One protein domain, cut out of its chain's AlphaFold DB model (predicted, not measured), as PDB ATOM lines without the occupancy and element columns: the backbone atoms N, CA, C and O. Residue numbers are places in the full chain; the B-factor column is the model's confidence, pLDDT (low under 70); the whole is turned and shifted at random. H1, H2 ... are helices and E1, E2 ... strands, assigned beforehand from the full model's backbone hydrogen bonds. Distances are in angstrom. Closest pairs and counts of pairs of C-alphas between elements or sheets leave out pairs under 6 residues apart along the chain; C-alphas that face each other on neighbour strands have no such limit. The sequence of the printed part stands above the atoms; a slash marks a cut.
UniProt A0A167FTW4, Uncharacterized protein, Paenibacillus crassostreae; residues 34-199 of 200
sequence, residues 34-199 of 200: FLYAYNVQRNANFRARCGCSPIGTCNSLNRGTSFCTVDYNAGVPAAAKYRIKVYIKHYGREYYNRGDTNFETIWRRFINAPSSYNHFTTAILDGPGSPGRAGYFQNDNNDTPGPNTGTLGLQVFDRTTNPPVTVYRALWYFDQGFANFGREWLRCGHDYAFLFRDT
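AT A GLANCE: This is residues 34 to 199 of the 200 residues of an uncharacterized protein of Paenibacillus crassostreae (UniProt A0A167FTW4). Two twisted four-stranded sheets are stacked face to face as a sandwich, their strands at 26 degrees; the edge strands E4 and E5 come close along one side, while E1 and E7, at the other edges, are apart. The short helix H3 crosses over E6 and E7 on the outside of the sandwich with little H2 beside it, and H1 with the long loop of residues 50 to 63 lies at one end of the first sheet. The printed part has 166 residues, with three named helices and eight named strands in the order E1 H1 E2 E3 H2 H3 E4 E5 E6 E7 E8; the sheet E1 E8 E2 E5 is mixed and the sheet E4 E3 E6 E7 is antiparallel throughout. The class is mixed, helices and strands, though under half of the residues are in named elements. The whole is compact, with a radius of gyration of the C-alphas of 16.3 A, and spans 54 by 38 by 27 A.

HOW THE PARTS SIT: E1, residues 34 to 42, is antiparallel to E8, residues 190 to 198, with N 39 and O 193 2.8 A apart and N 36 and O 195 3.0 A apart, within hydrogen-bond range. H1, residues 46 to 49, is on this sheet at a height of 5.5 A but over none of its strands. E2, residues 64 to 72, is parallel to E8, with N 69 and O 192 at 2.8 A. The closest C-alphas of H1 and E2 are those of Arg 49 and Thr 65, 5.1 A apart. E5, residues 134 to 139, is antiparallel to E2, with N 66 and O 137 at 2.8 A. In the other sheet, E3, residues 82 to 89, is antiparallel to E4, residues 118 to 121, with N 88 and O 120 at 2.8 A, and to E6, residues 151 to 158, with N 85 and O 155 at 2.8 A. E6 and E7, residues 166 to 172, form a hairpin, with N 154 and O 170 at 2.9 A. Between the sheets, the closest C-alphas of E4 and E5 are those of His 119 and Phe 137, 5.5 A apart. The parts of the sheets that face each other are 10.9 A apart, centre to centre, with planes 13 degrees apart. H2, residues 93 to 96, only grazes the second sheet. H3, residues 103 to 111, is over E6 and E7 at a height of 9.6 A and runs across the strands, at 72 degrees to E6 on the local plane. H2 and H3 touch, the closest C-alphas being those of Tyr 96 and Phe 110, 5.6 A apart. In H3 every O i to N i+4 pair is within hydrogen-bond range, while H1 and H2 are too short for such a pair.

IN THESE COORDINATES: E1 begins at C-alpha 34 (350.880, 231.879, 197.577) and measures 24.9 A. E2 measures 26.7 A, E3 22.8 A, E4 7.4 A and E5 15.4 A. H1 is 5.0 A long, H2 5.2 A, and H3, from C-alpha 103 at (340.831, 228.317, 211.054), 11.9 A. E6 measures 23.4 A, E7 18.0 A, and E8 26.9 A, ending at C-alpha 198 (352.449, 227.569, 192.986).

THE WHOLE: The two C-alphas farthest apart are those of Gly 56 and Thr 160, at 54.3 A, while the first and last printed C-alphas are 6.9 A apart. The printed part has no cut. The links H1 to E2, E4 to E5, E5 to E6 and E7 to E8 are long. The mean pLDDT of the printed part is 84.5, and residues 77 to 78, 141 to 148 and 175 to 183 are under 70.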
ATOM      1  N   PHE A  34     350.758 230.618 196.849       85.12
ATOM      2  CA  PHE A  34     350.880 231.879 197.577       85.12
ATOM      3  C   PHE A  34     350.501 233.091 196.716       85.12
ATOM      4  O   PHE A  34     350.709 233.113 195.502       85.12
ATOM      5  N   LEU A  35     349.935 234.111 197.369       87.25
ATOM      6  CA  LEU A  35     349.751 235.452 196.810       87.25
ATOM      7  C   LEU A  35     351.115 236.151 196.806       87.25
ATOM      8  O   LEU A  35     351.647 236.445 197.876       87.25
ATOM      9  N   TYR A  36     351.689 236.395 195.628       84.25
ATOM     10  CA  TYR A  36     353.039 236.970 195.509       84.25
ATOM     11  C   TYR A  36     353.041 238.440 195.097       84.25
ATOM     12  O   TYR A  36     354.031 239.139 195.304       84.25
ATOM     13  N   ALA A  37     351.949 238.906 194.498       84.12
ATOM     14  CA  ALA A  37     351.758 240.302 194.155       84.12
ATOM     15  C   ALA A  37     350.269 240.638 194.109       84.12
ATOM     16  O   ALA A  37     349.415 239.791 193.843       84.12
ATOM     17  N   TYR A  38     349.974 241.910 194.320       85.50
ATOM     18  CA  TYR A  38     348.662 242.486 194.100       85.50
ATOM     19  C   TYR A  38     348.824 243.901 193.544       85.50
ATOM     20  O   TYR A  38     349.874 244.524 193.695       85.50
ATOM     21  N   ASN A  39     347.784 244.414 192.900       85.19
ATOM     22  CA  ASN A  39     347.717 245.799 192.458       85.19
ATOM     23  C   ASN A  39     346.311 246.336 192.679       85.19
ATOM     24  O   ASN A  39     345.332 245.672 192.341       85.19
ATOM     25  N   VAL A  40     346.228 247.555 193.193       85.69
ATOM     26  CA  VAL A  40     344.974 248.289 193.331       85.69
ATOM     27  C   VAL A  40     345.189 249.657 192.724       85.69
ATOM     28  O   VAL A  40     346.160 250.339 193.045       85.69
ATOM     29  N   GLN A  41     344.304 250.046 191.816       87.00
ATOM     30  CA  GLN A  41     344.407 251.326 191.130       87.00
ATOM     31  C   GLN A  41     343.027 251.934 190.925       87.00
ATOM     32  O   GLN A  41     342.059 251.233 190.629       87.00
ATOM     33  N   ARG A  42     342.944 253.258 191.041       88.44
ATOM     34  CA  ARG A  42     341.748 253.998 190.644       88.44
ATOM     35  C   ARG A  42     341.612 253.932 189.124       88.44
ATOM     36  O   ARG A  42     342.555 254.261 188.406       88.44
ATOM     37  N   ASN A  43     340.449 253.518 188.629       90.75
ATOM     38  CA  ASN A  43     340.187 253.443 187.196       90.75
ATOM     39  C   ASN A  43     340.019 254.852 186.596       90.75
ATOM     40  O   ASN A  43     339.520 255.758 187.260       90.75
ATOM     41  N   ALA A  44     340.375 255.046 185.323       90.88
ATOM     42  CA  ALA A  44     340.166 256.329 184.641       90.88
ATOM     43  C   ALA A  44     338.684 256.763 184.651       90.88
ATOM     44  O   ALA A  44     338.376 257.941 184.816       90.88
ATOM     45  N   ASN A  45     337.764 255.795 184.596       89.75
ATOM     46  CA  ASN A  45     336.319 256.008 184.650       89.75
ATOM     47  C   ASN A  45     335.754 255.918 186.080       89.75
ATOM     48  O   ASN A  45     334.575 255.594 186.244       89.75
ATOM     49  N   PHE A  46     336.556 256.165 187.130       89.75
ATOM     50  CA  PHE A  46     336.104 255.980 188.520       89.75
ATOM     51  C   PHE A  46     334.815 256.749 188.831       89.75
ATOM     52  O   PHE A  46     333.938 256.208 189.489       89.75
ATOM     53  N   ARG A  47     334.672 257.977 188.311       90.44
ATOM     54  CA  ARG A  47     333.504 258.833 188.572       90.44
ATOM     55  C   ARG A  47     332.220 258.176 188.088       90.44
ATOM     56  O   ARG A  47     331.296 258.004 188.872       90.44
ATOM     57  N   ALA A  48     332.211 257.723 186.834       90.38
ATOM     58  CA  ALA A  48     331.076 257.016 186.249       90.38
ATOM     59  C   ALA A  48     330.772 255.713 187.006       90.38
ATOM     60  O   ALA A  48     329.617 255.403 187.280       90.38
ATOM     61  N   ARG A  49     331.811 254.975 187.407       91.00
ATOM     62  CA  ARG A  49     331.667 253.734 188.182       91.00
ATOM     63  C   ARG A  49     331.128 253.948 189.600       91.00
ATOM     64  O   ARG A  49     330.495 253.046 190.134       91.00
ATOM     65  N   CYS A  50     331.368 255.114 190.187       89.88
ATOM     66  CA  CYS A  50     330.843 255.528 191.487       89.88
ATOM     67  C   CYS A  50     329.521 256.315 191.381       89.88
ATOM     68  O   CYS A  50     329.091 256.903 192.367       89.88
ATOM     69  N   GLY A  51     328.901 256.396 190.193       87.69
ATOM     70  CA  GLY A  51     327.652 257.142 189.987       87.69
ATOM     71  C   GLY A  51     327.778 258.662 190.164       87.69
ATOM     72  O   GLY A  51     326.784 259.345 190.382       87.69
ATOM     73  N   CYS A  52     328.993 259.203 190.097       88.19
ATOM     74  CA  CYS A  52     329.258 260.622 190.298       88.19
ATOM     75  C   CYS A  52     329.112 261.430 189.004       88.19
ATOM     76  O   CYS A  52     329.459 260.962 187.917       88.19
ATOM     77  N   SER A  53     328.749 262.710 189.150       86.00
ATOM     78  CA  SER A  53     328.886 263.710 188.083       86.00
ATOM     79  C   SER A  53     330.337 263.777 187.561       86.00
ATOM     80  O   SER A  53     331.280 263.627 188.355       86.00
ATOM     81  N   PRO A  54     330.565 264.059 186.262       82.00
ATOM     82  CA  PRO A  54     331.904 264.285 185.707       82.00
ATOM     83  C   PRO A  54     332.645 265.483 186.327       82.00
ATOM     84  O   PRO A  54     333.873 265.489 186.368       82.00
ATOM     85  N   ILE A  55     331.907 266.465 186.845       78.50
ATOM     86  CA  ILE A  55     332.403 267.763 187.319       78.50
ATOM     87  C   ILE A  55     331.851 267.951 188.738       78.50
ATOM     88  O   ILE A  55     330.640 268.038 188.918       78.50
ATOM     89  N   GLY A  56     332.698 267.894 189.767       78.56
ATOM     90  CA  GLY A  56     332.272 267.977 191.177       78.56
ATOM     91  C   GLY A  56     333.094 267.101 192.125       78.56
ATOM     92  O   GLY A  56     334.114 266.525 191.731       78.56
ATOM     93  N   THR A  57     332.652 266.949 193.368       82.56
ATOM     94  CA  THR A  57     333.239 265.993 194.318       82.56
ATOM     95  C   THR A  57     332.759 264.570 194.014       82.56
ATOM     96  O   THR A  57     331.655 264.356 193.521       82.56
ATOM     97  N   CYS A  58     333.615 263.574 194.242       83.69
ATOM     98  CA  CYS A  58     333.255 262.165 194.095       83.69
ATOM     99  C   CYS A  58     334.013 261.346 195.135       83.69
ATOM    100  O   CYS A  58     335.246 261.363 195.153       83.69
ATOM    101  N   ASN A  59     333.275 260.655 196.000       82.19
ATOM    102  CA  ASN A  59     333.840 259.857 197.078       82.19
ATOM    103  C   ASN A  59     333.962 258.393 196.640       82.19
ATOM    104  O   ASN A  59     332.986 257.780 196.215       82.19
ATOM    105  N   SER A  60     335.162 257.821 196.761       78.56
ATOM    106  CA  SER A  60     335.413 256.416 196.427       78.56
ATOM    107  C   SER A  60     334.839 255.417 197.441       78.56
ATOM    108  O   SER A  60     334.904 254.216 197.197       78.56
ATOM    109  N   LEU A  61     334.341 255.899 198.585       78.62
ATOM    110  CA  LEU A  61     333.649 255.096 199.601       78.62
ATOM    111  C   LEU A  61     332.156 254.905 199.296       78.62
ATOM    112  O   LEU A  61     331.483 254.138 199.980       78.62
ATOM    113  N   ASN A  62     331.644 255.597 198.274       73.75
ATOM    114  CA  ASN A  62     330.275 255.421 197.812       73.75
ATOM    115  C   ASN A  62     330.069 254.015 197.242       73.75
ATOM    116  O   ASN A  62     330.992 253.396 196.707       73.75
ATOM    117  N   ARG A  63     328.816 253.563 197.244       83.19
ATOM    118  CA  ARG A  63     328.382 252.417 196.451       83.19
ATOM    119  C   ARG A  63     328.713 252.628 194.976       83.19
ATOM    120  O   ARG A  63     328.498 253.700 194.411       83.19
ATOM    121  N   GLY A  64     329.190 251.575 194.324       88.44
ATOM    122  CA  GLY A  64     329.447 251.611 192.891       88.44
ATOM    123  C   GLY A  64     330.185 250.387 192.386       88.44
ATOM    124  O   GLY A  64     330.458 249.443 193.118       88.44
ATOM    125  N   THR A  65     330.552 250.403 191.113       91.75
ATOM    126  CA  THR A  65     331.137 249.241 190.440       91.75
ATOM    127  C   THR A  65     332.666 249.258 190.488       91.75
ATOM    128  O   THR A  65     333.305 250.279 190.232       91.75
ATOM    129  N   SER A  66     333.273 248.105 190.745       91.88
ATOM    130  CA  SER A  66     334.712 247.865 190.621       91.88
ATOM    131  C   SER A  66     334.991 246.624 189.788       91.88
ATOM    132  O   SER A  66     334.077 245.877 189.440       91.88
ATOM    133  N   PHE A  67     336.252 246.423 189.417       93.75
ATOM    134  CA  PHE A  67     336.672 245.293 188.596       93.75
ATOM    135  C   PHE A  67     337.787 244.518 189.287       93.75
ATOM    136  O   PHE A  67     338.728 245.113 189.802       93.75
ATOM    137  N   CYS A  68     337.702 243.193 189.287       94.25
ATOM    138  CA  CYS A  68     338.743 242.321 189.814       94.25
ATOM    139  C   CYS A  68     339.340 241.464 188.699       94.25
ATOM    140  O   CYS A  68     338.636 241.010 187.795       94.25
ATOM    141  N   THR A  69     340.642 241.215 188.796       95.19
ATOM    142  CA  THR A  69     341.389 240.249 187.997       95.19
ATOM    143  C   THR A  69     342.200 239.349 188.915       95.19
ATOM    144  O   THR A  69     342.881 239.812 189.828       95.19
ATOM    145  N   VAL A  70     342.149 238.051 188.658       95.12
ATOM    146  CA  VAL A  70     342.995 237.053 189.299       95.12
ATOM    147  C   VAL A  70     343.884 236.459 188.226       95.12
ATOM    148  O   VAL A  70     343.403 236.013 187.184       95.12
ATOM    149  N   ASP A  71     345.187 236.472 188.468       90.94
ATOM    150  CA  ASP A  71     346.141 235.761 187.634       90.94
ATOM    151  C   ASP A  71     346.779 234.634 188.437       90.94
ATOM    152  O   ASP A  71     347.191 234.828 189.579       90.94
ATOM    153  N   TYR A  72     346.837 233.446 187.846       92.06
ATOM    154  CA  TYR A  72     347.343 232.246 188.495       92.06
ATOM    155  C   TYR A  72     348.395 231.607 187.602       92.06
ATOM    156  O   TYR A  72     348.116 231.254 186.458       92.06
ATOM    157  N   ASN A  73     349.617 231.502 188.129       87.69
ATOM    158  CA  ASN A  73     350.796 231.030 187.403       87.69
ATOM    159  C   ASN A  73     351.143 231.849 186.146       87.69
ATOM    160  O   ASN A  73     351.786 231.349 185.227       87.69
ATOM    161  N   ALA A  74     350.782 233.135 186.120       80.38
ATOM    162  CA  ALA A  74     351.158 234.046 185.042       80.38
ATOM    163  C   ALA A  74     352.670 233.999 184.750       80.38
ATOM    164  O   ALA A  74     353.495 234.124 185.666       80.38
ATOM    165  N   GLY A  75     353.020 233.844 183.470       73.44
ATOM    166  CA  GLY A  75     354.410 233.806 183.008       73.44
ATOM    167  C   GLY A  75     355.182 232.538 183.385       73.44
ATOM    168  O   GLY A  75     356.392 232.508 183.192       73.44
ATOM    169  N   VAL A  76     354.517 231.505 183.918       76.31
ATOM    170  CA  VAL A  76     355.117 230.189 184.173       76.31
ATOM    171  C   VAL A  76     354.756 229.259 183.003       76.31
ATOM    172  O   VAL A  76     353.568 229.050 182.765       76.31
ATOM    173  N   PRO A  77     355.737 228.711 182.256       60.47
ATOM    174  CA  PRO A  77     355.472 227.841 181.102       60.47
ATOM    175  C   PRO A  77     354.859 226.485 181.475       60.47
ATOM    176  O   PRO A  77     354.189 225.860 180.658       60.47
ATOM    177  N   ALA A  78     355.119 226.014 182.697       66.75
ATOM    178  CA  ALA A  78     354.625 224.736 183.186       66.75
ATOM    179  C   ALA A  78     353.132 224.802 183.540       66.75
ATOM    180  O   ALA A  78     352.632 225.822 184.022       66.75
ATOM    181  N   ALA A  79     352.429 223.683 183.348       73.19
ATOM    182  CA  ALA A  79     351.065 223.532 183.840       73.19
ATOM    183  C   ALA A  79     351.026 223.744 185.362       73.19
ATOM    184  O   ALA A  79     351.925 223.306 186.081       73.19
ATOM    185  N   ALA A  80     349.978 224.410 185.853       84.12
ATOM    186  CA  ALA A  80     349.814 224.609 187.285       84.12
ATOM    187  C   ALA A  80     349.704 223.265 188.018       84.12
ATOM    188  O   ALA A  80     348.981 222.377 187.569       84.12
ATOM    189  N   LYS A  81     350.392 223.110 189.149       89.50
ATOM    190  CA  LYS A  81     350.336 221.894 189.976       89.50
ATOM    191  C   LYS A  81     348.976 221.751 190.665       89.50
ATOM    192  O   LYS A  81     348.509 220.638 190.884       89.50
ATOM    193  N   TYR A  82     348.323 222.874 190.956       93.12
ATOM    194  CA  TYR A  82     347.038 222.931 191.649       93.12
ATOM    195  C   TYR A  82     345.963 223.617 190.801       93.12
ATOM    196  O   TYR A  82     346.208 224.099 189.692       93.12
ATOM    197  N   ARG A  83     344.743 223.642 191.340       94.44
ATOM    198  CA  ARG A  83     343.668 224.536 190.897       94.44
ATOM    199  C   ARG A  83     343.334 225.497 192.023       94.44
ATOM    200  O   ARG A  83     343.452 225.123 193.191       94.44
ATOM    201  N   ILE A  84     342.860 226.698 191.707       95.81
ATOM    202  CA  ILE A  84     342.486 227.672 192.741       95.81
ATOM    203  C   ILE A  84     341.094 228.247 192.544       95.81
ATOM    204  O   ILE A  84     340.612 228.385 191.427       95.81
ATOM    205  N   LYS A  85     340.466 228.657 193.640       96.88
ATOM    206  CA  LYS A  85     339.283 229.512 193.632       96.88
ATOM    207  C   LYS A  85     339.502 230.667 194.588       96.88
ATOM    208  O   LYS A  85     339.951 230.471 195.719       96.88
ATOM    209  N   VAL A  86     339.211 231.867 194.111       96.88
ATOM    210  CA  VAL A  86     339.454 233.108 194.835       96.88
ATOM    211  C   VAL A  86     338.132 233.791 195.128       96.88
ATOM    212  O   VAL A  86     337.230 233.812 194.291       96.88
ATOM    213  N   TYR A  87     338.044 234.351 196.324       95.75
ATOM    214  CA  TYR A  87     336.865 235.000 196.873       95.75
ATOM    215  C   TYR A  87     337.242 236.398 197.337       95.75
ATOM    216  O   TYR A  87     338.285 236.579 197.959       95.75
ATOM    217  N   ILE A  88     336.370 237.366 197.102       92.88
ATOM    218  CA  ILE A  88     336.399 238.667 197.758       92.88
ATOM    219  C   ILE A  88     335.049 238.841 198.426       92.88
ATOM    220  O   ILE A  88     334.012 238.761 197.760       92.88
ATOM    221  N   LYS A  89     335.070 239.065 199.736       90.44
ATOM    222  CA  LYS A  89     333.865 239.336 200.514       90.44
ATOM    223  C   LYS A  89     333.939 240.686 201.209       90.44
ATOM    224  O   LYS A  89     335.034 241.193 201.421       90.44
ATOM    225  N   HIS A  90     332.771 241.239 201.525       86.75
ATOM    226  CA  HIS A  90     332.564 242.607 201.992       86.75
ATOM    227  C   HIS A  90     333.317 242.938 203.279       86.75
ATOM    228  O   HIS A  90     333.994 243.956 203.341       86.75
ATOM    229  N   TYR A  91     333.205 242.094 204.300       85.81
ATOM    230  CA  TYR A  91     333.738 242.412 205.622       85.81
ATOM    231  C   TYR A  91     335.198 241.983 205.789       85.81
ATOM    232  O   TYR A  91     335.739 241.226 204.978       85.81
ATOM    233  N   GLY A  92     335.849 242.456 206.840       83.12
ATOM    234  CA  GLY A  92     337.197 242.063 207.212       83.12
ATOM    235  C   GLY A  92     337.257 241.079 208.365       83.12
ATOM    236  O   GLY A  92     336.370 240.248 208.619       83.12
ATOM    237  N   ARG A  93     338.373 241.186 209.084       83.81
ATOM    238  CA  ARG A  93     338.718 240.356 210.237       83.81
ATOM    239  C   ARG A  93     337.686 240.462 211.359       83.81
ATOM    240  O   ARG A  93     337.373 239.453 211.993       83.81
ATOM    241  N   GLU A  94     337.142 241.651 211.583       82.69
ATOM    242  CA  GLU A  94     336.128 241.957 212.595       82.69
ATOM    243  C   GLU A  94     334.868 241.104 212.435       82.69
ATOM    244  O   GLU A  94     334.274 240.699 213.430       82.69
ATOM    245  N   TYR A  95     334.504 240.746 211.202       86.94
ATOM    246  CA  TYR A  95     333.343 239.900 210.953       86.94
ATOM    247  C   TYR A  95     333.703 238.420 210.828       86.94
ATOM    248  O   TYR A  95     333.005 237.573 211.394       86.94
ATOM    249  N   TYR A  96     334.753 238.086 210.068       86.75
ATOM    250  CA  TYR A  96     335.050 236.689 209.735       86.75
ATOM    251  C   TYR A  96     335.897 235.974 210.782       86.75
ATOM    252  O   TYR A  96     335.677 234.785 211.004       86.75
ATOM    253  N   ASN A  97     336.829 236.662 211.442       86.62
ATOM    254  CA  ASN A  97     337.680 236.058 212.466       86.62
ATOM    255  C   ASN A  97     337.075 236.204 213.871       86.62
ATOM    256  O   ASN A  97     337.008 235.210 214.576       86.62
ATOM    257  N   ARG A  98     336.587 237.392 214.263       84.19
ATOM    258  CA  ARG A  98     335.974 237.650 215.593       84.19
ATOM    259  C   ARG A  98     336.819 237.206 216.805       84.19
ATOM    260  O   ARG A  98     336.268 236.909 217.857       84.19
ATOM    261  N   GLY A  99     338.143 237.158 216.671       81.94
ATOM    262  CA  GLY A  99     339.038 236.688 217.733       81.94
ATOM    263  C   GLY A  99     339.186 235.165 217.805       81.94
ATOM    264  O   GLY A  99     339.890 234.676 218.683       81.94
ATOM    265  N   ASP A 100     338.579 234.414 216.882       83.44
ATOM    266  CA  ASP A 100     338.759 232.969 216.805       83.44
ATOM    267  C   ASP A 100     340.201 232.607 216.423       83.44
ATOM    268  O   ASP A 100     340.852 233.254 215.592       83.44
ATOM    269  N   THR A 101     340.678 231.501 216.992       82.25
ATOM    270  CA  THR A 101     341.975 230.889 216.675       82.25
ATOM    271  C   THR A 101     341.839 229.661 215.770       82.25
ATOM    272  O   THR A 101     342.802 229.269 215.113       82.25
ATOM    273  N   ASN A 102     340.641 229.067 215.678       86.25
ATOM    274  CA  ASN A 102     340.375 227.898 214.841       86.25
ATOM    275  C   ASN A 102     340.066 228.306 213.390       86.25
ATOM    276  O   ASN A 102     339.000 228.852 213.095       86.25
ATOM    277  N   PHE A 103     340.978 227.978 212.469       85.69
ATOM    278  CA  PHE A 103     340.831 228.317 211.054       85.69
ATOM    279  C   PHE A 103     339.600 227.686 210.389       85.69
ATOM    280  O   PHE A 103     338.992 228.323 209.534       85.69
ATOM    281  N   GLU A 104     339.174 226.484 210.782       87.75
ATOM    282  CA  GLU A 104     337.983 225.852 210.203       87.75
ATOM    283  C   GLU A 104     336.710 226.618 210.544       87.75
ATOM    284  O   GLU A 104     335.864 226.830 209.674       87.75
ATOM    285  N   THR A 105     336.588 227.082 211.787       88.88
ATOM    286  CA  THR A 105     335.469 227.929 212.216       88.88
ATOM    287  C   THR A 105     335.450 229.235 211.424       88.88
ATOM    288  O   THR A 105     334.414 229.613 210.869       88.88
ATOM    289  N   ILE A 106     336.612 229.885 211.299       90.44
ATOM    290  CA  ILE A 106     336.782 231.130 210.539       90.44
ATOM    291  C   ILE A 106     336.425 230.913 209.062       90.44
ATOM    292  O   ILE A 106     335.668 231.689 208.479       90.44
ATOM    293  N   TRP A 107     336.930 229.838 208.451       92.31
ATOM    294  CA  TRP A 107     336.675 229.518 207.050       92.31
ATOM    295  C   TRP A 107     335.208 229.185 206.791       92.31
ATOM    296  O   TRP A 107     334.646 229.665 205.810       92.31
ATOM    297  N   ARG A 108     334.563 228.395 207.661       93.31
ATOM    298  CA  ARG A 108     333.126 228.099 207.546       93.31
ATOM    299  C   ARG A 108     332.302 229.377 207.605       93.31
ATOM    300  O   ARG A 108     331.424 229.564 206.769       93.31
ATOM    301  N   ARG A 109     332.616 230.288 208.532       93.50
ATOM    302  CA  ARG A 109     331.961 231.602 208.609       93.50
ATOM    303  C   ARG A 109     332.189 232.418 207.340       93.50
ATOM    304  O   ARG A 109     331.248 233.005 206.816       93.50
ATOM    305  N   PHE A 110     333.421 232.432 206.837       93.25
ATOM    306  CA  PHE A 110     333.758 233.106 205.592       93.25
ATOM    307  C   PHE A 110     332.954 232.539 204.425       93.25
ATOM    308  O   PHE A 110     332.229 233.290 203.785       93.25
ATOM    309  N   ILE A 111     333.017 231.234 204.154       94.44
ATOM    310  CA  ILE A 111     332.411 230.638 202.957       94.44
ATOM    311  C   ILE A 111     330.878 230.686 202.994       94.44
ATOM    312  O   ILE A 111     330.277 231.000 201.967       94.44
ATOM    313  N   ASN A 112     330.277 230.517 204.178       94.06
ATOM    314  CA  ASN A 112     328.827 230.539 204.400       94.06
ATOM    315  C   ASN A 112     328.264 231.945 204.660       94.06
ATOM    316  O   ASN A 112     327.094 232.079 205.013       94.06
ATOM    317  N   ALA A 113     329.077 232.997 204.523       90.69
ATOM    318  CA  ALA A 113     328.586 234.364 204.645       90.69
ATOM    319  C   ALA A 113     327.429 234.628 203.657       90.69
ATOM    320  O   ALA A 113     327.478 234.099 202.538       90.69
ATOM    321  N   PRO A 114     326.441 235.466 204.035       90.19
ATOM    322  CA  PRO A 114     325.338 235.861 203.167       90.19
ATOM    323  C   PRO A 114     325.788 236.233 201.754       90.19
ATOM    324  O   PRO A 114     326.853 236.822 201.562       90.19
ATOM    325  N   SER A 115     324.964 235.915 200.754       85.62
ATOM    326  CA  SER A 115     325.269 236.205 199.348       85.62
ATOM    327  C   SER A 115     325.484 237.695 199.086       85.62
ATOM    328  O   SER A 115     326.335 238.041 198.273       85.62
ATOM    329  N   SER A 116     324.789 238.561 199.826       86.12
ATOM    330  CA  SER A 116     324.982 240.015 199.810       86.12
ATOM    331  C   SER A 116     326.388 240.452 200.218       86.12
ATOM    332  O   SER A 116     326.782 241.567 199.917       86.12
ATOM    333  N   TYR A 117     327.165 239.596 200.889       87.69
ATOM    334  CA  TYR A 117     328.533 239.911 201.299       87.69
ATOM    335  C   TYR A 117     329.560 239.407 200.285       87.69
ATOM    336  O   TYR A 117     330.757 239.600 200.488       87.69
ATOM    337  N   ASN A 118     329.135 238.724 199.220       88.31
ATOM    338  CA  ASN A 118     330.027 238.219 198.187       88.31
ATOM    339  C   ASN A 118     330.189 239.275 197.098       88.31
ATOM    340  O   ASN A 118     329.285 239.498 196.299       88.31
ATOM    341  N   HIS A 119     331.380 239.861 197.026       89.94
ATOM    342  CA  HIS A 119     331.709 240.827 195.987       89.94
ATOM    343  C   HIS A 119     332.164 240.127 194.723       89.94
ATOM    344  O   HIS A 119     331.635 240.346 193.641       89.94
ATOM    345  N   PHE A 120     333.133 239.229 194.852       93.00
ATOM    346  CA  PHE A 120     333.708 238.559 193.700       93.00
ATOM    347  C   PHE A 120     334.054 237.116 194.038       93.00
ATOM    348  O   PHE A 120     334.475 236.790 195.147       93.00
ATOM    349  N   THR A 121     333.859 236.220 193.081       95.31
ATOM    350  CA  THR A 121     334.277 234.825 193.190       95.31
ATOM    351  C   THR A 121     334.681 234.345 191.810       95.31
ATOM    352  O   THR A 121     333.944 234.537 190.846       95.31
ATOM    353  N   THR A 122     335.850 233.725 191.708       96.50
ATOM    354  CA  THR A 122     336.298 233.145 190.442       96.50
ATOM    355  C   THR A 122     335.601 231.813 190.171       96.50
ATOM    356  O   THR A 122     335.111 231.136 191.083       96.50
ATOM    357  N   ALA A 123     335.648 231.369 188.913       94.19
ATOM    358  CA  ALA A 123     335.581 229.936 188.629       94.19
ATOM    359  C   ALA A 123     336.767 229.201 189.294       94.19
ATOM    360  O   ALA A 123     337.685 229.833 189.830       94.19
ATOM    361  N   ILE A 124     336.765 227.866 189.263       94.75
ATOM    362  CA  ILE A 124     337.988 227.117 189.573       94.75
ATOM    363  C   ILE A 124     338.972 227.370 188.425       94.75
ATOM    364  O   ILE A 124     338.663 227.110 187.266       94.75
ATOM    365  N   LEU A 125     340.124 227.945 188.752       93.69
ATOM    366  CA  LEU A 125     341.169 228.317 187.812       93.69
ATOM    367  C   LEU A 125     342.203 227.191 187.735       93.69
ATOM    368  O   LEU A 125     342.817 226.837 188.741       93.69
ATOM    369  N   ASP A 126     342.412 226.674 186.530       90.25
ATOM    370  CA  ASP A 126     343.380 225.621 186.201       90.25
ATOM    371  C   ASP A 126     344.759 226.170 185.795       90.25
ATOM    372  O   ASP A 126     345.665 225.398 185.480       90.25
ATOM    373  N   GLY A 127     344.938 227.491 185.750       85.88
ATOM    374  CA  GLY A 127     346.218 228.122 185.431       85.88
ATOM    375  C   GLY A 127     346.078 229.404 184.610       85.88
ATOM    376  O   GLY A 127     345.040 230.077 184.664       85.88
ATOM    377  N   PRO A 128     347.119 229.757 183.834       81.62
ATOM    378  CA  PRO A 128     347.125 230.978 183.044       81.62
ATOM    379  C   PRO A 128     345.969 231.009 182.046       81.62
ATOM    380  O   PRO A 128     345.760 230.079 181.272       81.62
ATOM    381  N   GLY A 129     345.216 232.107 182.046       80.69
ATOM    382  CA  GLY A 129     344.139 232.317 181.077       80.69
ATOM    383  C   GLY A 129     342.835 231.564 181.355       80.69
ATOM    384  O   GLY A 129     341.938 231.644 180.517       80.69
ATOM    385  N   SER A 130     342.682 230.893 182.505       86.69
ATOM    386  CA  SER A 130     341.415 230.243 182.861       86.69
ATOM    387  C   SER A 130     340.216 231.210 182.784       86.69
ATOM    388  O   SER A 130     340.325 232.371 183.207       86.69
ATOM    389  N   PRO A 131     339.061 230.764 182.250       88.31
ATOM    390  CA  PRO A 131     337.847 231.574 182.213       88.31
ATOM    391  C   PRO A 131     337.344 231.883 183.631       88.31
ATOM    392  O   PRO A 131     337.653 231.174 184.584       88.31
ATOM    393  N   GLY A 132     336.575 232.964 183.792       90.12
ATOM    394  CA  GLY A 132     336.026 233.353 185.100       90.12
ATOM    395  C   GLY A 132     337.055 233.908 186.094       90.12
ATOM    396  O   GLY A 132     336.766 234.004 187.284       90.12
ATOM    397  N   ARG A 133     338.254 234.279 185.626       93.25
ATOM    398  CA  ARG A 133     339.313 234.894 186.445       93.25
ATOM    399  C   ARG A 133     339.130 236.389 186.708       93.25
ATOM    400  O   ARG A 133     339.858 236.967 187.505       93.25
ATOM    401  N   ALA A 134     338.219 237.037 185.991       95.06
ATOM    402  CA  ALA A 134     338.008 238.473 186.066       95.06
ATOM    403  C   ALA A 134     336.524 238.809 185.975       95.06
ATOM    404  O   ALA A 134     335.768 238.094 185.315       95.06
ATOM    405  N   GLY A 135     336.119 239.900 186.612       94.00
ATOM    406  CA  GLY A 135     334.720 240.299 186.639       94.00
ATOM    407  C   GLY A 135     334.491 241.622 187.346       94.00
ATOM    408  O   GLY A 135     335.309 242.078 188.147       94.00
ATOM    409  N   TYR A 136     333.357 242.232 187.016       92.94
ATOM    410  CA  TYR A 136     332.844 243.383 187.738       92.94
ATOM    411  C   TYR A 136     332.116 242.938 189.000       92.94
ATOM    412  O   TYR A 136     331.501 241.873 189.025       92.94
ATOM    413  N   PHE A 137     332.161 243.784 190.018       91.56
ATOM    414  CA  PHE A 137     331.393 243.622 191.239       91.56
ATOM    415  C   PHE A 137     330.916 244.976 191.751       91.56
ATOM    416  O   PHE A 137     331.510 246.010 191.438       91.56
ATOM    417  N   GLN A 138     329.824 244.973 192.511       87.88
ATOM    418  CA  GLN A 138     329.370 246.163 193.221       87.88
ATOM    419  C   GLN A 138     330.081 246.208 194.562       87.88
ATOM    420  O   GLN A 138     330.054 245.230 195.285       87.88
ATOM    421  N   ASN A 139     330.704 247.327 194.885       78.50
ATOM    422  CA  ASN A 139     331.074 247.647 196.254       78.50
ATOM    423  C   ASN A 139     329.836 248.309 196.849       78.50
ATOM    424  O   ASN A 139     329.250 249.193 196.213       78.50
ATOM    425  N   ASP A 140     329.426 247.875 198.032       71.50
ATOM    426  CA  ASP A 140     328.420 248.609 198.792       71.50
ATOM    427  C   ASP A 140     329.041 249.881 199.367       71.50
ATOM    428  O   ASP A 140     330.249 250.100 199.243       71.50
ATOM    429  N   ASN A 141     328.222 250.734 199.982       64.19
ATOM    430  CA  ASN A 141     328.792 251.813 200.770       64.19
ATOM    431  C   ASN A 141     329.730 251.207 201.810       64.19
ATOM    432  O   ASN A 141     329.390 250.214 202.466       64.19
ATOM    433  N   ASN A 142     330.882 251.834 201.995       58.84
ATOM    434  CA  ASN A 142     331.822 251.439 203.030       58.84
ATOM    435  C   ASN A 142     331.360 251.888 204.433       58.84
ATOM    436  O   ASN A 142     332.179 252.183 205.293       58.84
ATOM    437  N   ASP A 143     330.043 251.934 204.661       50.03
ATOM    438  CA  ASP A 143     329.379 252.367 205.897       50.03
ATOM    439  C   ASP A 143     329.510 251.320 207.017       50.03
ATOM    440  O   ASP A 143     328.786 251.349 208.015       50.03
ATOM    441  N   THR A 144     330.397 250.337 206.855       48.78
ATOM    442  CA  THR A 144     330.599 249.310 207.860       48.78
ATOM    443  C   THR A 144     331.436 249.859 209.013       48.78
ATOM    444  O   THR A 144     332.497 250.441 208.796       48.78
ATOM    445  N   PRO A 145     330.978 249.697 210.268       43.75
ATOM    446  CA  PRO A 145     331.723 250.168 211.424       43.75
ATOM    447  C   PRO A 145     332.982 249.315 211.600       43.75
ATOM    448  O   PRO A 145     332.937 248.220 212.160       43.75
ATOM    449  N   GLY A 146     334.118 249.812 211.115       51.12
ATOM    450  CA  GLY A 146     335.422 249.217 211.372       51.12
ATOM    451  C   GLY A 146     336.467 249.550 210.305       51.12
ATOM    452  O   GLY A 146     336.129 249.736 209.143       51.12
ATOM    453  N   PRO A 147     337.760 249.594 210.669       54.00
ATOM    454  CA  PRO A 147     338.823 250.008 209.760       54.00
ATOM    455  C   PRO A 147     339.127 249.016 208.623       54.00
ATOM    456  O   PRO A 147     339.846 249.392 207.711       54.00
ATOM    457  N   ASN A 148     338.642 247.768 208.649       61.28
ATOM    458  CA  ASN A 148     339.154 246.694 207.787       61.28
ATOM    459  C   ASN A 148     338.091 246.183 206.806       61.28
ATOM    460  O   ASN A 148     337.591 245.075 206.948       61.28
ATOM    461  N   THR A 149     337.724 246.956 205.791       72.31
ATOM    462  CA  THR A 149     336.700 246.484 204.852       72.31
ATOM    463  C   THR A 149     337.307 245.597 203.774       72.31
ATOM    464  O   THR A 149     338.205 246.005 203.043       72.31
ATOM    465  N   GLY A 150     336.800 244.368 203.676       83.25
ATOM    466  CA  GLY A 150     337.125 243.401 202.636       83.25
ATOM    467  C   GLY A 150     338.042 242.257 203.069       83.25
ATOM    468  O   GLY A 150     339.084 242.462 203.687       83.25
ATOM    469  N   THR A 151     337.708 241.037 202.649       88.38
ATOM    470  CA  THR A 151     338.539 239.839 202.856       88.38
ATOM    471  C   THR A 151     338.771 239.118 201.540       88.38
ATOM    472  O   THR A 151     337.817 238.801 200.826       88.38
ATOM    473  N   LEU A 152     340.034 238.806 201.250       91.81
ATOM    474  CA  LEU A 152     340.420 237.920 200.155       91.81
ATOM    475  C   LEU A 152     340.542 236.494 200.691       91.81
ATOM    476  O   LEU A 152     341.257 236.252 201.660       91.81
ATOM    477  N   GLY A 153     339.869 235.547 200.050       93.88
ATOM    478  CA  GLY A 153     339.984 234.125 200.346       93.88
ATOM    479  C   GLY A 153     340.560 233.346 199.177       93.88
ATOM    480  O   GLY A 153     340.252 233.631 198.022       93.88
ATOM    481  N   LEU A 154     341.371 232.341 199.487       95.94
ATOM    482  CA  LEU A 154     341.908 231.370 198.540       95.94
ATOM    483  C   LEU A 154     341.508 229.973 198.995       95.94
ATOM    484  O   LEU A 154     341.718 229.607 200.150       95.94
ATOM    485  N   GLN A 155     341.004 229.185 198.057       95.81
ATOM    486  CA  GLN A 155     340.856 227.745 198.187       95.81
ATOM    487  C   GLN A 155     341.688 227.079 197.095       95.81
ATOM    488  O   GLN A 155     341.585 227.451 195.926       95.81
ATOM    489  N   VAL A 156     342.526 226.125 197.482       94.75
ATOM    490  CA  VAL A 156     343.412 225.375 196.592       94.75
ATOM    491  C   VAL A 156     342.932 223.938 196.541       94.75
ATOM    492  O   VAL A 156     342.660 223.332 197.583       94.75
ATOM    493  N   PHE A 157     342.855 223.396 195.336       94.50
ATOM    494  CA  PHE A 157     342.403 222.041 195.081       94.50
ATOM    495  C   PHE A 157     343.517 221.204 194.468       94.50
ATOM    496  O   PHE A 157     344.318 221.705 193.672       94.50
ATOM    497  N   ASP A 158     343.517 219.920 194.806       91.12
ATOM    498  CA  ASP A 158     344.315 218.926 194.107       91.12
ATOM    499  C   ASP A 158     343.848 218.830 192.645       91.12
ATOM    500  O   ASP A 158     342.659 218.641 192.357       91.12
ATOM    501  N   ARG A 159     344.788 218.975 191.709       89.06
ATOM    502  CA  ARG A 159     344.519 218.917 190.270       89.06
ATOM    503  C   ARG A 159     344.233 217.497 189.778       89.06
ATOM    504  O   ARG A 159     343.543 217.344 188.771       89.06
ATOM    505  N   THR A 160     344.749 216.484 190.470       88.06
ATOM    506  CA  THR A 160     344.643 215.065 190.094       88.06
ATOM    507  C   THR A 160     343.283 214.464 190.442       88.06
ATOM    508  O   THR A 160     342.860 213.486 189.833       88.06
ATOM    509  N   THR A 161     342.565 215.079 191.383       85.38
ATOM    510  CA  THR A 161     341.270 214.583 191.864       85.38
ATOM    511  C   THR A 161     340.083 215.109 191.052       85.38
ATOM    512  O   THR A 161     340.039 216.277 190.641       85.38
ATOM    513  N   ASN A 162     339.093 214.235 190.842       84.56
ATOM    514  CA  ASN A 162     337.761 214.582 190.355       84.56
ATOM    515  C   ASN A 162     336.709 213.775 191.151       84.56
ATOM    516  O   ASN A 162     336.707 212.550 191.031       84.56
ATOM    517  N   PRO A 163     335.836 214.408 191.961       84.69
ATOM    518  CA  PRO A 163     335.675 215.854 192.150       84.69
ATOM    519  C   PRO A 163     336.892 216.529 192.823       84.69
ATOM    520  O   PRO A 163     337.667 215.847 193.491       84.69
ATOM    521  N   PRO A 164     337.084 217.856 192.657       87.19
ATOM    522  CA  PRO A 164     338.227 218.569 193.232       87.19
ATOM    523  C   PRO A 164     338.257 218.495 194.765       87.19
ATOM    524  O   PRO A 164     337.345 218.981 195.438       87.19
ATOM    525  N   VAL A 165     339.338 217.954 195.327       91.38
ATOM    526  CA  VAL A 165     339.568 217.893 196.778       91.38
ATOM    527  C   VAL A 165     340.326 219.136 197.235       91.38
ATOM    528  O   VAL A 165     341.337 219.510 196.648       91.38
ATOM    529  N   THR A 166     339.845 219.795 198.293       91.31
ATOM    530  CA  THR A 166     340.528 220.964 198.871       91.31
ATOM    531  C   THR A 166     341.751 220.524 199.662       91.31
ATOM    532  O   THR A 166     341.615 219.774 200.622       91.31
ATOM    533  N   VAL A 167     342.923 221.047 199.306       91.56
ATOM    534  CA  VAL A 167     344.198 220.729 199.972       91.56
ATOM    535  C   VAL A 167     344.725 221.872 200.829       91.56
ATOM    536  O   VAL A 167     345.484 221.642 201.765       91.56
ATOM    537  N   TYR A 168     344.318 223.111 200.536       91.50
ATOM    538  CA  TYR A 168     344.757 224.282 201.285       91.50
ATOM    539  C   TYR A 168     343.758 225.433 201.184       91.50
ATOM    540  O   TYR A 168     343.045 225.579 200.187       91.50
ATOM    541  N   ARG A 169     343.709 226.264 202.226       92.88
ATOM    542  CA  ARG A 169     342.855 227.448 202.319       92.88
ATOM    543  C   ARG A 169     343.601 228.579 203.016       92.88
ATOM    544  O   ARG A 169     344.386 228.337 203.928       92.88
ATOM    545  N   ALA A 170     343.332 229.810 202.600       90.56
ATOM    546  CA  ALA A 170     343.913 231.002 203.207       90.56
ATOM    547  C   ALA A 170     342.945 232.186 203.162       90.56
ATOM    548  O   ALA A 170     342.096 232.275 202.274       90.56
ATOM    549  N   LEU A 171     343.106 233.098 204.123       89.69
ATOM    550  CA  LEU A 171     342.390 234.367 204.208       89.69
ATOM    551  C   LEU A 171     343.396 235.505 204.407       89.69
ATOM    552  O   LEU A 171     344.337 235.373 205.193       89.69
ATOM    553  N   TRP A 172     343.176 236.622 203.719       86.38
ATOM    554  CA  TRP A 172     343.914 237.871 203.896       86.38
ATOM    555  C   TRP A 172     342.937 238.984 204.263       86.38
ATOM    556  O   TRP A 172     341.975 239.232 203.535       86.38
ATOM    557  N   TYR A 173     343.228 239.667 205.369       81.12
ATOM    558  CA  TYR A 173     342.408 240.757 205.903       81.12
ATOM    559  C   TYR A 173     342.957 242.157 205.597       81.12
ATOM    560  O   TYR A 173     342.357 243.139 206.000       81.12
ATOM    561  N   PHE A 174     344.090 242.256 204.885       75.50
ATOM    562  CA  PHE A 174     344.767 243.516 204.532       75.50
ATOM    563  C   PHE A 174     344.746 244.576 205.659       75.50
ATOM    564  O   PHE A 174     344.576 245.757 205.390       75.50
ATOM    565  N   ASP A 175     344.969 244.160 206.915       66.12
ATOM    566  CA  ASP A 175     344.832 245.000 208.125       66.12
ATOM    567  C   ASP A 175     345.766 246.233 208.137       66.12
ATOM    568  O   ASP A 175     345.508 247.234 208.805       66.12
ATOM    569  N   GLN A 176     346.883 246.171 207.403       61.28
ATOM    570  CA  GLN A 176     347.814 247.296 207.210       61.28
ATOM    571  C   GLN A 176     347.396 248.223 206.060       61.28
ATOM    572  O   GLN A 176     348.023 249.253 205.821       61.28
ATOM    573  N   GLY A 177     346.328 247.866 205.355       62.28
ATOM    574  CA  GLY A 177     345.843 248.562 204.187       62.28
ATOM    575  C   GLY A 177     346.695 248.377 202.938       62.28
ATOM    576  O   GLY A 177     347.700 247.667 202.920       62.28
ATOM    577  N   PHE A 178     346.285 249.051 201.870       65.81
ATOM    578  CA  PHE A 178     347.099 249.228 200.669       65.81
ATOM    579  C   PHE A 178     347.715 250.625 200.717       65.81
ATOM    580  O   PHE A 178     347.039 251.565 201.129       65.81
ATOM    581  N   ALA A 179     348.964 250.777 200.261       61.19
ATOM    582  CA  ALA A 179     349.750 252.010 200.412       61.19
ATOM    583  C   ALA A 179     348.968 253.313 200.127       61.19
ATOM    584  O   ALA A 179     349.061 254.259 200.898       61.19
ATOM    585  N   ASN A 180     348.141 253.340 199.073       60.12
ATOM    586  CA  ASN A 180     347.376 254.528 198.662       60.12
ATOM    587  C   ASN A 180     345.898 254.531 199.104       60.12
ATOM    588  O   ASN A 180     345.168 255.466 198.784       60.12
ATOM    589  N   PHE A 181     345.427 253.479 199.777       56.41
ATOM    590  CA  PHE A 181     343.997 253.249 200.021       56.41
ATOM    591  C   PHE A 181     343.666 252.995 201.495       56.41
ATOM    592  O   PHE A 181     342.500 252.818 201.837       56.41
ATOM    593  N   GLY A 182     344.662 253.024 202.385       61.94
ATOM    594  CA  GLY A 182     344.447 252.750 203.802       61.94
ATOM    595  C   GLY A 182     343.851 251.358 204.014       61.94
ATOM    596  O   GLY A 182     343.981 250.478 203.160       61.94
ATOM    597  N   ARG A 183     343.219 251.157 205.169       65.56
ATOM    598  CA  ARG A 183     342.686 249.857 205.606       65.56
ATOM    599  C   ARG A 183     341.357 249.473 204.930       65.56
ATOM    600  O   ARG A 183     341.004 248.301 204.870       65.56
ATOM    601  N   GLU A 184     340.688 250.451 204.325       73.12
ATOM    602  CA  GLU A 184     339.460 250.299 203.543       73.12
ATOM    603  C   GLU A 184     339.777 250.113 202.058       73.12
ATOM    604  O   GLU A 184     340.021 251.084 201.321       73.12
ATOM    605  N   TRP A 185     339.808 248.858 201.609       73.88
ATOM    606  CA  TRP A 185     340.336 248.553 200.283       73.88
ATOM    607  C   TRP A 185     339.278 248.321 199.216       73.88
ATOM    608  O   TRP A 185     339.611 248.505 198.055       73.88
ATOM    609  N   LEU A 186     338.026 248.000 199.558       83.38
ATOM    610  CA  LEU A 186     336.937 247.771 198.593       83.38
ATOM    611  C   LEU A 186     336.211 249.061 198.194       83.38
ATOM    612  O   LEU A 186     335.044 249.286 198.498       83.38
ATOM    613  N   ARG A 187     336.932 249.927 197.492       83.38
ATOM    614  CA  ARG A 187     336.451 251.224 197.008       83.38
ATOM    615  C   ARG A 187     335.771 251.106 195.645       83.38
ATOM    616  O   ARG A 187     336.235 250.345 194.784       83.38
ATOM    617  N   CYS A 188     334.739 251.917 195.402       87.19
ATOM    618  CA  CYS A 188     334.109 252.028 194.084       87.19
ATOM    619  C   CYS A 188     335.073 252.598 193.044       87.19
ATOM    620  O   CYS A 188     335.967 253.388 193.356       87.19
ATOM    621  N   GLY A 189     334.907 252.203 191.782       89.19
ATOM    622  CA  GLY A 189     335.686 252.757 190.678       89.19
ATOM    623  C   GLY A 189     337.156 252.337 190.654       89.19
ATOM    624  O   GLY A 189     337.958 253.000 189.996       89.19
ATOM    625  N   HIS A 190     337.513 251.245 191.332       89.31
ATOM    626  CA  HIS A 190     338.877 250.718 191.374       89.31
ATOM    627  C   HIS A 190     339.001 249.398 190.606       89.31
ATOM    628  O   HIS A 190     338.034 248.648 190.444       89.31
ATOM    629  N   ASP A 191     340.210 249.139 190.113       91.81
ATOM    630  CA  ASP A 191     340.607 247.858 189.542       91.81
ATOM    631  C   ASP A 191     341.550 247.140 190.515       91.81
ATOM    632  O   ASP A 191     342.586 247.687 190.906       91.81
ATOM    633  N   TYR A 192     341.208 245.900 190.847       90.88
ATOM    634  CA  TYR A 192     341.975 245.004 191.704       90.88
ATOM    635  C   TYR A 192     342.629 243.915 190.857       90.88
ATOM    636  O   TYR A 192     342.007 243.341 189.958       90.88
ATOM    637  N   ALA A 193     343.889 243.613 191.139       91.44
ATOM    638  CA  ALA A 193     344.599 242.486 190.560       91.44
ATOM    639  C   ALA A 193     345.282 241.681 191.660       91.44
ATOM    640  O   ALA A 193     346.027 242.249 192.455       91.44
ATOM    641  N   PHE A 194     345.069 240.369 191.675       90.88
ATOM    642  CA  PHE A 194     345.710 239.442 192.608       90.88
ATOM    643  C   PHE A 194     346.458 238.371 191.827       90.88
ATOM    644  O   PHE A 194     345.880 237.724 190.955       90.88
ATOM    645  N   LEU A 195     347.749 238.209 192.119       90.56
ATOM    646  CA  LEU A 195     348.624 237.296 191.400       90.56
ATOM    647  C   LEU A 195     349.069 236.170 192.334       90.56
ATOM    648  O   LEU A 195     349.768 236.390 193.327       90.56
ATOM    649  N   PHE A 196     348.670 234.956 191.978       92.00
ATOM    650  CA  PHE A 196     348.977 233.730 192.697       92.00
ATOM    651  C   PHE A 196     349.966 232.877 191.913       92.00
ATOM    652  O   PHE A 196     349.971 232.873 190.676       92.00
ATOM    653  N   ARG A 197     350.797 232.132 192.638       90.00
ATOM    654  CA  ARG A 197     351.725 231.168 192.052       90.00
ATOM    655  C   ARG A 197     351.827 229.928 192.924       90.00
ATOM    656  O   ARG A 197     351.730 230.033 194.147       90.00
ATOM    657  N   ASP A 198     352.035 228.783 192.288       90.12
ATOM    658  CA  ASP A 198     352.449 227.569 192.986       90.12
ATOM    659  C   ASP A 198     353.782 227.796 193.694       90.12
ATOM    660  O   ASP A 198     354.653 228.528 193.208       90.12
ATOM    661  N   THR A 199     353.974 227.150 194.835       83.19
ATOM    662  CA  THR A 199     355.325 227.055 195.378       83.19
ATOM    663  C   THR A 199     356.220 226.221 194.456       83.19
ATOM    664  O   THR A 199     355.727 225.266 193.833       83.19
TER     665      THR A 199